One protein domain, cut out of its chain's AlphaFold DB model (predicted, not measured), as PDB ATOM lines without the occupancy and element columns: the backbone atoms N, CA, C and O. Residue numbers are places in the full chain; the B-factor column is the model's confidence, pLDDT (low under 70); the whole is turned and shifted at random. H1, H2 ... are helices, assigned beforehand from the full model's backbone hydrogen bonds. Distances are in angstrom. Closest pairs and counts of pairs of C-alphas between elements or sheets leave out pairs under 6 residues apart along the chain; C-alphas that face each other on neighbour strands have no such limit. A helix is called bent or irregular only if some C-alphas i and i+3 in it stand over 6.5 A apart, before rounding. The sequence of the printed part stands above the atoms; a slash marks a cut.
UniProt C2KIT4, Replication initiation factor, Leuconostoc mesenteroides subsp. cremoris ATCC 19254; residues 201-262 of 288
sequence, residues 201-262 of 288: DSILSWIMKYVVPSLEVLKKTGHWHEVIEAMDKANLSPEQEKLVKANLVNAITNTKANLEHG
ATOM      1  N   ASP A 201      38.736 -42.245  -9.957       76.56
ATOM      2  CA  ASP A 201      39.638 -41.575 -10.903       76.56
ATOM      3  C   ASP A 201      40.074 -42.498 -12.046       76.56
ATOM      4  O   ASP A 201      40.133 -42.084 -13.205       76.56
ATOM      5  N   SER A 202      40.328 -43.775 -11.745       67.31
ATOM      6  CA  SER A 202      40.668 -44.770 -12.765       67.31
ATOM      7  C   SER A 202      39.487 -45.046 -13.701       67.31
ATOM      8  O   SER A 202      39.687 -45.167 -14.910       67.31
ATOM      9  N   ILE A 203      38.256 -45.109 -13.166       77.50
ATOM     10  CA  ILE A 203      37.023 -45.227 -13.969       77.50
ATOM     11  C   ILE A 203      36.885 -44.015 -14.881       77.50
ATOM     12  O   ILE A 203      36.714 -44.176 -16.088       77.50
ATOM     13  N   LEU A 204      36.989 -42.809 -14.319       79.25
ATOM     14  CA  LEU A 204      36.833 -41.566 -15.061       79.25
ATOM     15  C   LEU A 204      37.880 -41.456 -16.172       79.25
ATOM     16  O   LEU A 204      37.526 -41.195 -17.317       79.25
ATOM     17  N   SER A 205      39.151 -41.722 -15.866       72.56
ATOM     18  CA  SER A 205      40.234 -41.708 -16.854       72.56
ATOM     19  C   SER A 205      39.972 -42.685 -18.003       72.56
ATOM     20  O   SER A 205      40.116 -42.329 -19.176       72.56
ATOM     21  N   TRP A 206      39.516 -43.903 -17.689       79.38
ATOM     22  CA  TRP A 206      39.159 -44.894 -18.701       79.38
ATOM     23  C   TRP A 206      37.972 -44.443 -19.563       79.38
ATOM     24  O   TRP A 206      38.063 -44.513 -20.791       79.38
ATOM     25  N   ILE A 207      36.903 -43.917 -18.953       79.38
ATOM     26  CA  ILE A 207      35.743 -43.378 -19.677       79.38
ATOM     27  C   ILE A 207      36.186 -42.256 -20.617       79.38
ATOM     28  O   ILE A 207      35.909 -42.314 -21.816       79.38
ATOM     29  N   MET A 208      36.920 -41.272 -20.095       78.25
ATOM     30  CA  MET A 208      37.380 -40.111 -20.859       78.25
ATOM     31  C   MET A 208      38.252 -40.512 -22.047       78.25
ATOM     32  O   MET A 208      38.127 -39.941 -23.128       78.25
ATOM     33  N   LYS A 209      39.123 -41.508 -21.864       73.19
ATOM     34  CA  LYS A 209      40.074 -41.928 -22.894       73.19
ATOM     35  C   LYS A 209      39.471 -42.863 -23.941       73.19
ATOM     36  O   LYS A 209      39.829 -42.755 -25.111       73.19
ATOM     37  N   TYR A 210      38.609 -43.794 -23.535       65.94
ATOM     38  CA  TYR A 210      38.194 -44.909 -24.393       65.94
ATOM     39  C   TYR A 210      36.704 -44.925 -24.730       65.94
ATOM     40  O   TYR A 210      36.338 -45.474 -25.765       65.94
ATOM     41  N   VAL A 211      35.848 -44.336 -23.893       82.69
ATOM     42  CA  VAL A 211      34.386 -44.431 -24.041       82.69
ATOM     43  C   VAL A 211      33.799 -43.151 -24.632       82.69
ATOM     44  O   VAL A 211      32.940 -43.224 -25.509       82.69
ATOM     45  N   VAL A 212      34.297 -41.978 -24.223       91.38
ATOM     46  CA  VAL A 212      33.801 -40.667 -24.687       91.38
ATOM     47  C   VAL A 212      33.739 -40.537 -26.215       91.38
ATOM     48  O   VAL A 212      32.706 -40.078 -26.699       91.38
ATOM     49  N   PRO A 213      34.743 -40.971 -27.008       86.81
ATOM     50  CA  PRO A 213      34.638 -40.899 -28.466       86.81
ATOM     51  C   PRO A 213      33.431 -41.666 -29.024       86.81
ATOM     52  O   PRO A 213      32.748 -41.177 -29.919       86.81
ATOM     53  N   SER A 214      33.127 -42.845 -28.472       88.69
ATOM     54  CA  SER A 214      31.958 -43.639 -28.865       88.69
ATOM     55  C   SER A 214      30.648 -42.997 -28.406       88.69
ATOM     56  O   SER A 214      29.687 -42.968 -29.171       88.69
ATOM     57  N   LEU A 215      30.611 -42.431 -27.196       93.62
ATOM     58  CA  LEU A 215      29.448 -41.685 -26.701       93.62
ATOM     59  C   LEU A 215      29.136 -40.465 -27.575       93.62
ATOM     60  O   LEU A 215      27.972 -40.195 -27.858       93.62
ATOM     61  N   GLU A 216      30.165 -39.762 -28.050       93.62
ATOM     62  CA  GLU A 216      30.008 -38.619 -28.952       93.62
ATOM     63  C   GLU A 216      29.420 -39.039 -30.308       93.62
ATOM     64  O   GLU A 216      28.568 -38.337 -30.854       93.62
ATOM     65  N   VAL A 217      29.813 -40.207 -30.835       95.31
ATOM     66  CA  VAL A 217      29.183 -40.785 -32.035       95.31
ATOM     67  C   VAL A 217      27.702 -41.045 -31.780       95.31
ATOM     68  O   VAL A 217      26.875 -40.514 -32.516       95.31
ATOM     69  N   LEU A 218      27.367 -41.778 -30.711       95.75
ATOM     70  CA  LEU A 218      25.980 -42.116 -30.367       95.75
ATOM     71  C   LEU A 218      25.114 -40.867 -30.192       95.75
ATOM     72  O   LEU A 218      23.971 -40.826 -30.652       95.75
ATOM     73  N   LYS A 219      25.677 -39.820 -29.585       95.06
ATOM     74  CA  LYS A 219      25.019 -38.525 -29.439       95.06
ATOM     75  C   LYS A 219      24.724 -37.871 -30.786       95.06
ATOM     76  O   LYS A 219      23.598 -37.431 -31.003       95.06
ATOM     77  N   LYS A 220      25.694 -37.835 -31.704       95.94
ATOM     78  CA  LYS A 220      25.517 -37.244 -33.043       95.94
ATOM     79  C   LYS A 220      24.575 -38.043 -33.939       95.94
ATOM     80  O   LYS A 220      23.947 -37.459 -34.815       95.94
ATOM     81  N   THR A 221      24.460 -39.348 -33.719       95.38
ATOM     82  CA  THR A 221      23.551 -40.228 -34.468       95.38
ATOM     83  C   THR A 221      22.153 -40.331 -33.851       95.38
ATOM     84  O   THR A 221      21.324 -41.066 -34.367       95.38
ATOM     85  N   GLY A 222      21.869 -39.611 -32.758       94.50
ATOM     86  CA  GLY A 222      20.543 -39.588 -32.126       94.50
ATOM     87  C   GLY A 222      20.251 -40.737 -31.150       94.50
ATOM     88  O   GLY A 222      19.145 -40.811 -30.629       94.50
ATOM     89  N   HIS A 223      21.235 -41.579 -30.829       96.19
ATOM     90  CA  HIS A 223      21.100 -42.727 -29.918       96.19
ATOM     91  C   HIS A 223      21.431 -42.388 -28.450       96.19
ATOM     92  O   HIS A 223      21.581 -43.274 -27.615       96.19
ATOM     93  N   TRP A 224      21.554 -41.102 -28.093       94.50
ATOM     94  CA  TRP A 224      21.897 -40.697 -26.719       94.50
ATOM     95  C   TRP A 224      20.853 -41.128 -25.683       94.50
ATOM     96  O   TRP A 224      21.204 -41.473 -24.559       94.50
ATOM     97  N   HIS A 225      19.572 -41.124 -26.059       92.94
ATOM     98  CA  HIS A 225      18.489 -41.494 -25.148       92.94
ATOM     99  C   HIS A 225      18.599 -42.953 -24.676       92.94
ATOM    100  O   HIS A 225      18.446 -43.216 -23.488       92.94
ATOM    101  N   GLU A 226      18.965 -43.869 -25.578       94.12
ATOM    102  CA  GLU A 226      19.185 -45.290 -25.268       94.12
ATOM    103  C   GLU A 226      20.324 -45.477 -24.254       94.12
ATOM    104  O   GLU A 226      20.242 -46.329 -23.371       94.12
ATOM    105  N   VAL A 227      21.374 -44.648 -24.337       91.75
ATOM    106  CA  VAL A 227      22.488 -44.665 -23.377       91.75
ATOM    107  C   VAL A 227      22.017 -44.241 -21.986       91.75
ATOM    108  O   VAL A 227      22.347 -44.912 -21.013       91.75
ATOM    109  N   ILE A 228      21.237 -43.159 -21.880       93.75
ATOM    110  CA  ILE A 228      20.702 -42.686 -20.592       93.75
ATOM    111  C   ILE A 228      19.772 -43.732 -19.973       93.75
ATOM    112  O   ILE A 228      19.936 -44.080 -18.807       93.75
ATOM    113  N   GLU A 229      18.861 -44.301 -20.762       92.62
ATOM    114  CA  GLU A 229      17.955 -45.344 -20.278       92.62
ATOM    115  C   GLU A 229      18.719 -46.589 -19.793       92.62
ATOM    116  O   GLU A 229      18.366 -47.188 -18.774       92.62
ATOM    117  N   ALA A 230      19.792 -46.973 -20.492       89.19
ATOM    118  CA  ALA A 230      20.658 -48.069 -20.072       89.19
ATOM    119  C   ALA A 230      21.411 -47.752 -18.769       89.19
ATOM    120  O   ALA A 230      21.571 -48.642 -17.935       89.19
ATOM    121  N   MET A 231      21.849 -46.502 -18.577       88.81
ATOM    122  CA  MET A 231      22.501 -46.058 -17.342       88.81
ATOM    123  C   MET A 231      21.545 -46.088 -16.147       88.81
ATOM    124  O   MET A 231      21.927 -46.588 -15.092       88.81
ATOM    125  N   ASP A 232      20.303 -45.631 -16.315       86.44
ATOM    126  CA  ASP A 232      19.296 -45.619 -15.243       86.44
ATOM    127  C   ASP A 232      18.896 -47.035 -14.796       86.44
ATOM    128  O   ASP A 232      18.527 -47.261 -13.643       86.44
ATOM    129  N   LYS A 233      18.983 -48.007 -15.711       88.56
ATOM    130  CA  LYS A 233      18.686 -49.424 -15.452       88.56
ATOM    131  C   LYS A 233      19.909 -50.239 -15.025       88.56
ATOM    132  O   LYS A 233      19.773 -51.436 -14.759       88.56
ATOM    133  N   ALA A 234      21.100 -49.645 -15.004       84.81
ATOM    134  CA  ALA A 234      22.325 -50.365 -14.698       84.81
ATOM    135  C   ALA A 234      22.366 -50.754 -13.214       84.81
ATOM    136  O   ALA A 234      22.363 -49.906 -12.326       84.81
ATOM    137  N   ASN A 235      22.454 -52.056 -12.942       84.81
ATOM    138  CA  ASN A 235      22.655 -52.553 -11.585       84.81
ATOM    139  C   ASN A 235      24.143 -52.531 -11.239       84.81
ATOM    140  O   ASN A 235      24.962 -53.103 -11.962       84.81
ATOM    141  N   LEU A 236      24.478 -51.905 -10.112       82.06
ATOM    142  CA  LEU A 236      25.834 -51.920  -9.580       82.06
ATOM    143  C   LEU A 236      26.132 -53.265  -8.915       82.06
ATOM    144  O   LEU A 236      25.281 -53.862  -8.254       82.06
ATOM    145  N   SER A 237      27.368 -53.736  -9.057       75.56
ATOM    146  CA  SER A 237      27.852 -54.860  -8.259       75.56
ATOM    147  C   SER A 237      28.044 -54.434  -6.792       75.56
ATOM    148  O   SER A 237      28.284 -53.253  -6.518       75.56
ATOM    149  N   PRO A 238      28.039 -55.372  -5.824       77.75
ATOM    150  CA  PRO A 238      28.303 -55.049  -4.418       77.75
ATOM    151  C   PRO A 238      29.627 -54.301  -4.186       77.75
ATOM    152  O   PRO A 238      29.761 -53.520  -3.246       77.75
ATOM    153  N   GLU A 239      30.624 -54.537  -5.038       69.88
ATOM    154  CA  GLU A 239      31.921 -53.863  -4.985       69.88
ATOM    155  C   GLU A 239      31.838 -52.423  -5.513       69.88
ATOM    156  O   GLU A 239      32.373 -51.502  -4.896       69.88
ATOM    157  N   GLN A 240      31.099 -52.202  -6.603       78.38
ATOM    158  CA  GLN A 240      30.842 -50.867  -7.147       78.38
ATOM    159  C   GLN A 240      30.007 -50.019  -6.177       78.38
ATOM    160  O   GLN A 240      30.311 -48.846  -5.968       78.38
ATOM    161  N   GLU A 241      29.021 -50.611  -5.501       84.62
ATOM    162  CA  GLU A 241      28.281 -49.924  -4.437       84.62
ATOM    163  C   GLU A 241      29.189 -49.493  -3.279       84.62
ATOM    164  O   GLU A 241      29.055 -48.380  -2.762       84.62
ATOM    165  N   LYS A 242      30.125 -50.358  -2.859       84.06
ATOM    166  CA  LYS A 242      31.126 -50.006  -1.840       84.06
ATOM    167  C   LYS A 242      31.997 -48.841  -2.303       84.06
ATOM    168  O   LYS A 242      32.222 -47.923  -1.516       84.06
ATOM    169  N   LEU A 243      32.435 -48.847  -3.561       84.62
ATOM    170  CA  LEU A 243      33.239 -47.768  -4.135       84.62
ATOM    171  C   LEU A 243      32.486 -46.429  -4.140       84.62
ATOM    172  O   LEU A 243      33.056 -45.407  -3.752       84.62
ATOM    173  N   VAL A 244      31.205 -46.431  -4.524       86.50
ATOM    174  CA  VAL A 244      30.341 -45.238  -4.484       86.50
ATOM    175  C   VAL A 244      30.216 -44.715  -3.054       86.50
ATOM    176  O   VAL A 244      30.462 -43.535  -2.805       86.50
ATOM    177  N   LYS A 245      29.901 -45.594  -2.093       85.38
ATOM    178  CA  LYS A 245      29.775 -45.222  -0.674       85.38
ATOM    179  C   LYS A 245      31.074 -44.632  -0.125       85.38
ATOM    180  O   LYS A 245      31.032 -43.573   0.495       85.38
ATOM    181  N   ALA A 246      32.214 -45.270  -0.385       80.69
ATOM    182  CA  ALA A 246      33.519 -44.795   0.072       80.69
ATOM    183  C   ALA A 246      33.843 -43.391  -0.467       80.69
ATOM    184  O   ALA A 246      34.255 -42.515   0.292       80.69
ATOM    185  N   ASN A 247      33.587 -43.137  -1.754       83.75
ATOM    186  CA  ASN A 247      33.843 -41.825  -2.352       83.75
ATOM    187  C   ASN A 247      32.875 -40.742  -1.864       83.75
ATOM    188  O   ASN A 247      33.308 -39.616  -1.632       83.75
ATOM    189  N   LEU A 248      31.596 -41.065  -1.645       80.50
ATOM    190  CA  LEU A 248      30.636 -40.129  -1.048       80.50
ATOM    191  C   LEU A 248      31.040 -39.737   0.378       80.50
ATOM    192  O   LEU A 248      31.009 -38.557   0.721       80.50
ATOM    193  N   VAL A 249      31.462 -40.706   1.194       76.06
ATOM    194  CA  VAL A 249      31.960 -40.451   2.555       76.06
ATOM    195  C   VAL A 249      33.191 -39.547   2.516       76.06
ATOM    196  O   VAL A 249      33.237 -38.558   3.248       76.06
ATOM    197  N   ASN A 250      34.148 -39.817   1.627       74.12
ATOM    198  CA  ASN A 250      35.334 -38.976   1.457       74.12
ATOM    199  C   ASN A 250      34.975 -37.555   0.993       74.12
ATOM    200  O   ASN A 250      35.478 -36.585   1.554       74.12
ATOM    201  N   ALA A 251      34.060 -37.406   0.031       74.25
ATOM    202  CA  ALA A 251      33.596 -36.102  -0.443       74.25
ATOM    203  C   ALA A 251      32.909 -35.294   0.670       74.25
ATOM    204  O   ALA A 251      33.211 -34.116   0.853       74.25
ATOM    205  N   ILE A 252      32.033 -35.922   1.460       73.25
ATOM    206  CA  ILE A 252      31.376 -35.286   2.614       73.25
ATOM    207  C   ILE A 252      32.409 -34.887   3.674       73.25
ATOM    208  O   ILE A 252      32.321 -33.792   4.224       73.25
ATOM    209  N   THR A 253      33.393 -35.743   3.944       71.69
ATOM    210  CA  THR A 253      34.435 -35.498   4.954       71.69
ATOM    211  C   THR A 253      35.341 -34.340   4.536       71.69
ATOM    212  O   THR A 253      35.561 -33.423   5.321       71.69
ATOM    213  N   ASN A 254      35.766 -34.303   3.270       69.00
ATOM    214  CA  ASN A 254      36.553 -33.201   2.711       69.00
ATOM    215  C   ASN A 254      35.753 -31.893   2.662       69.00
ATOM    216  O   ASN A 254      36.288 -30.826   2.944       69.00
ATOM    217  N   THR A 255      34.454 -31.963   2.356       66.62
ATOM    218  CA  THR A 255      33.571 -30.786   2.373       66.62
ATOM    219  C   THR A 255      33.410 -30.247   3.794       66.62
ATOM    220  O   THR A 255      33.497 -29.039   3.990       66.62
ATOM    221  N   LYS A 256      33.246 -31.122   4.797       63.19
ATOM    222  CA  LYS A 256      33.216 -30.730   6.215       63.19
ATOM    223  C   LYS A 256      34.532 -30.104   6.668       63.19
ATOM    224  O   LYS A 256      34.494 -29.027   7.243       63.19
ATOM    225  N   ALA A 257      35.674 -30.705   6.339       59.78
ATOM    226  CA  ALA A 257      36.982 -30.141   6.674       59.78
ATOM    227  C   ALA A 257      37.191 -28.756   6.028       59.78
ATOM    228  O   ALA A 257      37.658 -27.823   6.676       59.78
ATOM    229  N   ASN A 258      36.765 -28.577   4.775       56.88
ATOM    230  CA  ASN A 258      36.830 -27.283   4.090       56.88
ATOM    231  C   ASN A 258      35.864 -26.237   4.680       56.88
ATOM    232  O   ASN A 258      36.187 -25.051   4.684       56.88
ATOM    233  N   LEU A 259      34.704 -26.657   5.196       57.25
ATOM    234  CA  LEU A 259      33.766 -25.789   5.917       57.25
ATOM    235  C   LEU A 259      34.274 -25.417   7.321       57.25
ATOM    236  O   LEU A 259      34.028 -24.307   7.774       57.25
ATOM    237  N   GLU A 260      35.001 -26.310   7.996       56.28
ATOM    238  CA  GLU A 260      35.625 -26.044   9.300       56.28
ATOM    239  C   GLU A 260      36.862 -25.135   9.179       56.28
ATOM    240  O   GLU A 260      37.114 -24.314  10.058       56.28
ATOM    241  N   HIS A 261      37.603 -25.212   8.067       55.16
ATOM    242  CA  HIS A 261      38.724 -24.309   7.778       55.16
ATOM    243  C   HIS A 261      38.301 -22.968   7.154       55.16
ATOM    244  O   HIS A 261      39.008 -21.967   7.292       55.16
ATOM    245  N   GLY A 262      37.151 -22.912   6.478       51.25
ATOM    246  CA  GLY A 262      36.567 -21.685   5.948       51.25
ATOM    247  C   GLY A 262      35.568 -21.083   6.930       51.25
ATOM    248  O   GLY A 262      34.392 -21.404   6.847       51.25
TER     249      GLY A 262
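What this domain is: This is residues 201 to 262 of the 288 residues of the protein "Replication initiation factor" of Leuconostoc mesenteroides subsp. cremoris ATCC 19254 (UniProt C2KIT4). What shape does the printed part have? It is an open, angular string of helices with no packed core: the bent helix H1, then the short H2, which makes a corner with the H1b arm of H1, then the long H3, which reaches away by itself. No helix or arm touches another. What is it made of, and how large is it? The printed part has 62 residues with three named helices, in the order H1, H2, H3, and no named strand; its class is all helix. It is only just extended, close to loose, with a radius of gyration of the C-alphas of 16.2 A, and its elongated outline spans 48 by 28 by 19 A.

Where its parts are: Where does the first helix run? H1 holds residues 201 to 220 and by its hydrogen bonds was assigned as one helix, but it is bent: C-alphas 210 and 213 are 6.7 A apart. Its arm H1a, residues 201 to 210, begins with C-alpha 201 at (39.638, -41.575, -10.903) and is 14.0 A long from first to last C-alpha; its arm H1b, residues 213 to 220, is 10.8 A long. Where are the other two helices? H2 holds residues 224 to 232, 12.8 A from first to last C-alpha. H3 holds residues 238 to 261, 34.7 A long, from C-alpha 238 at (28.303, -55.049, -4.418) to C-alpha 261 at (38.724, -24.309, 7.778).

How they stand to each other: How do the two arms of H1 stand? The lines of H1a and H1b stand at a steep tilt of 65 degrees. Which parts come nearest to each other after the bend? H1b and H2 are close but not clearly touching, with 2 pairs of C-alphas within 8 A; their closest C-alphas, those of Leu 218 and Trp 224, are 5.7 A apart. They run opposite ways at a steep tilt of 61 degrees. What stays apart? H1a is apart from H2 and from H3, H1b is apart from H3, and H2 and H3 are apart though they follow each other. What do the backbones show? In H1a, H1b, H2 and H3, every O i to N i+4 pair is within hydrogen-bond range.

The domain as a whole: How far does the printed part reach? The two C-alphas farthest apart are those of Thr 221 and His 261, at 47.6 A. Is it continuous, and which residues stand free? The printed part has no cut, and both links, H1 to H2 and H2 to H3, are tight. Among the residues that stand free are 245 to 262, of which 245 to 261 belong to H3. Where is the confidence low? The mean pLDDT of the printed part is 80.6; residues 202, 210, 239 and 254 to 262 are under 70.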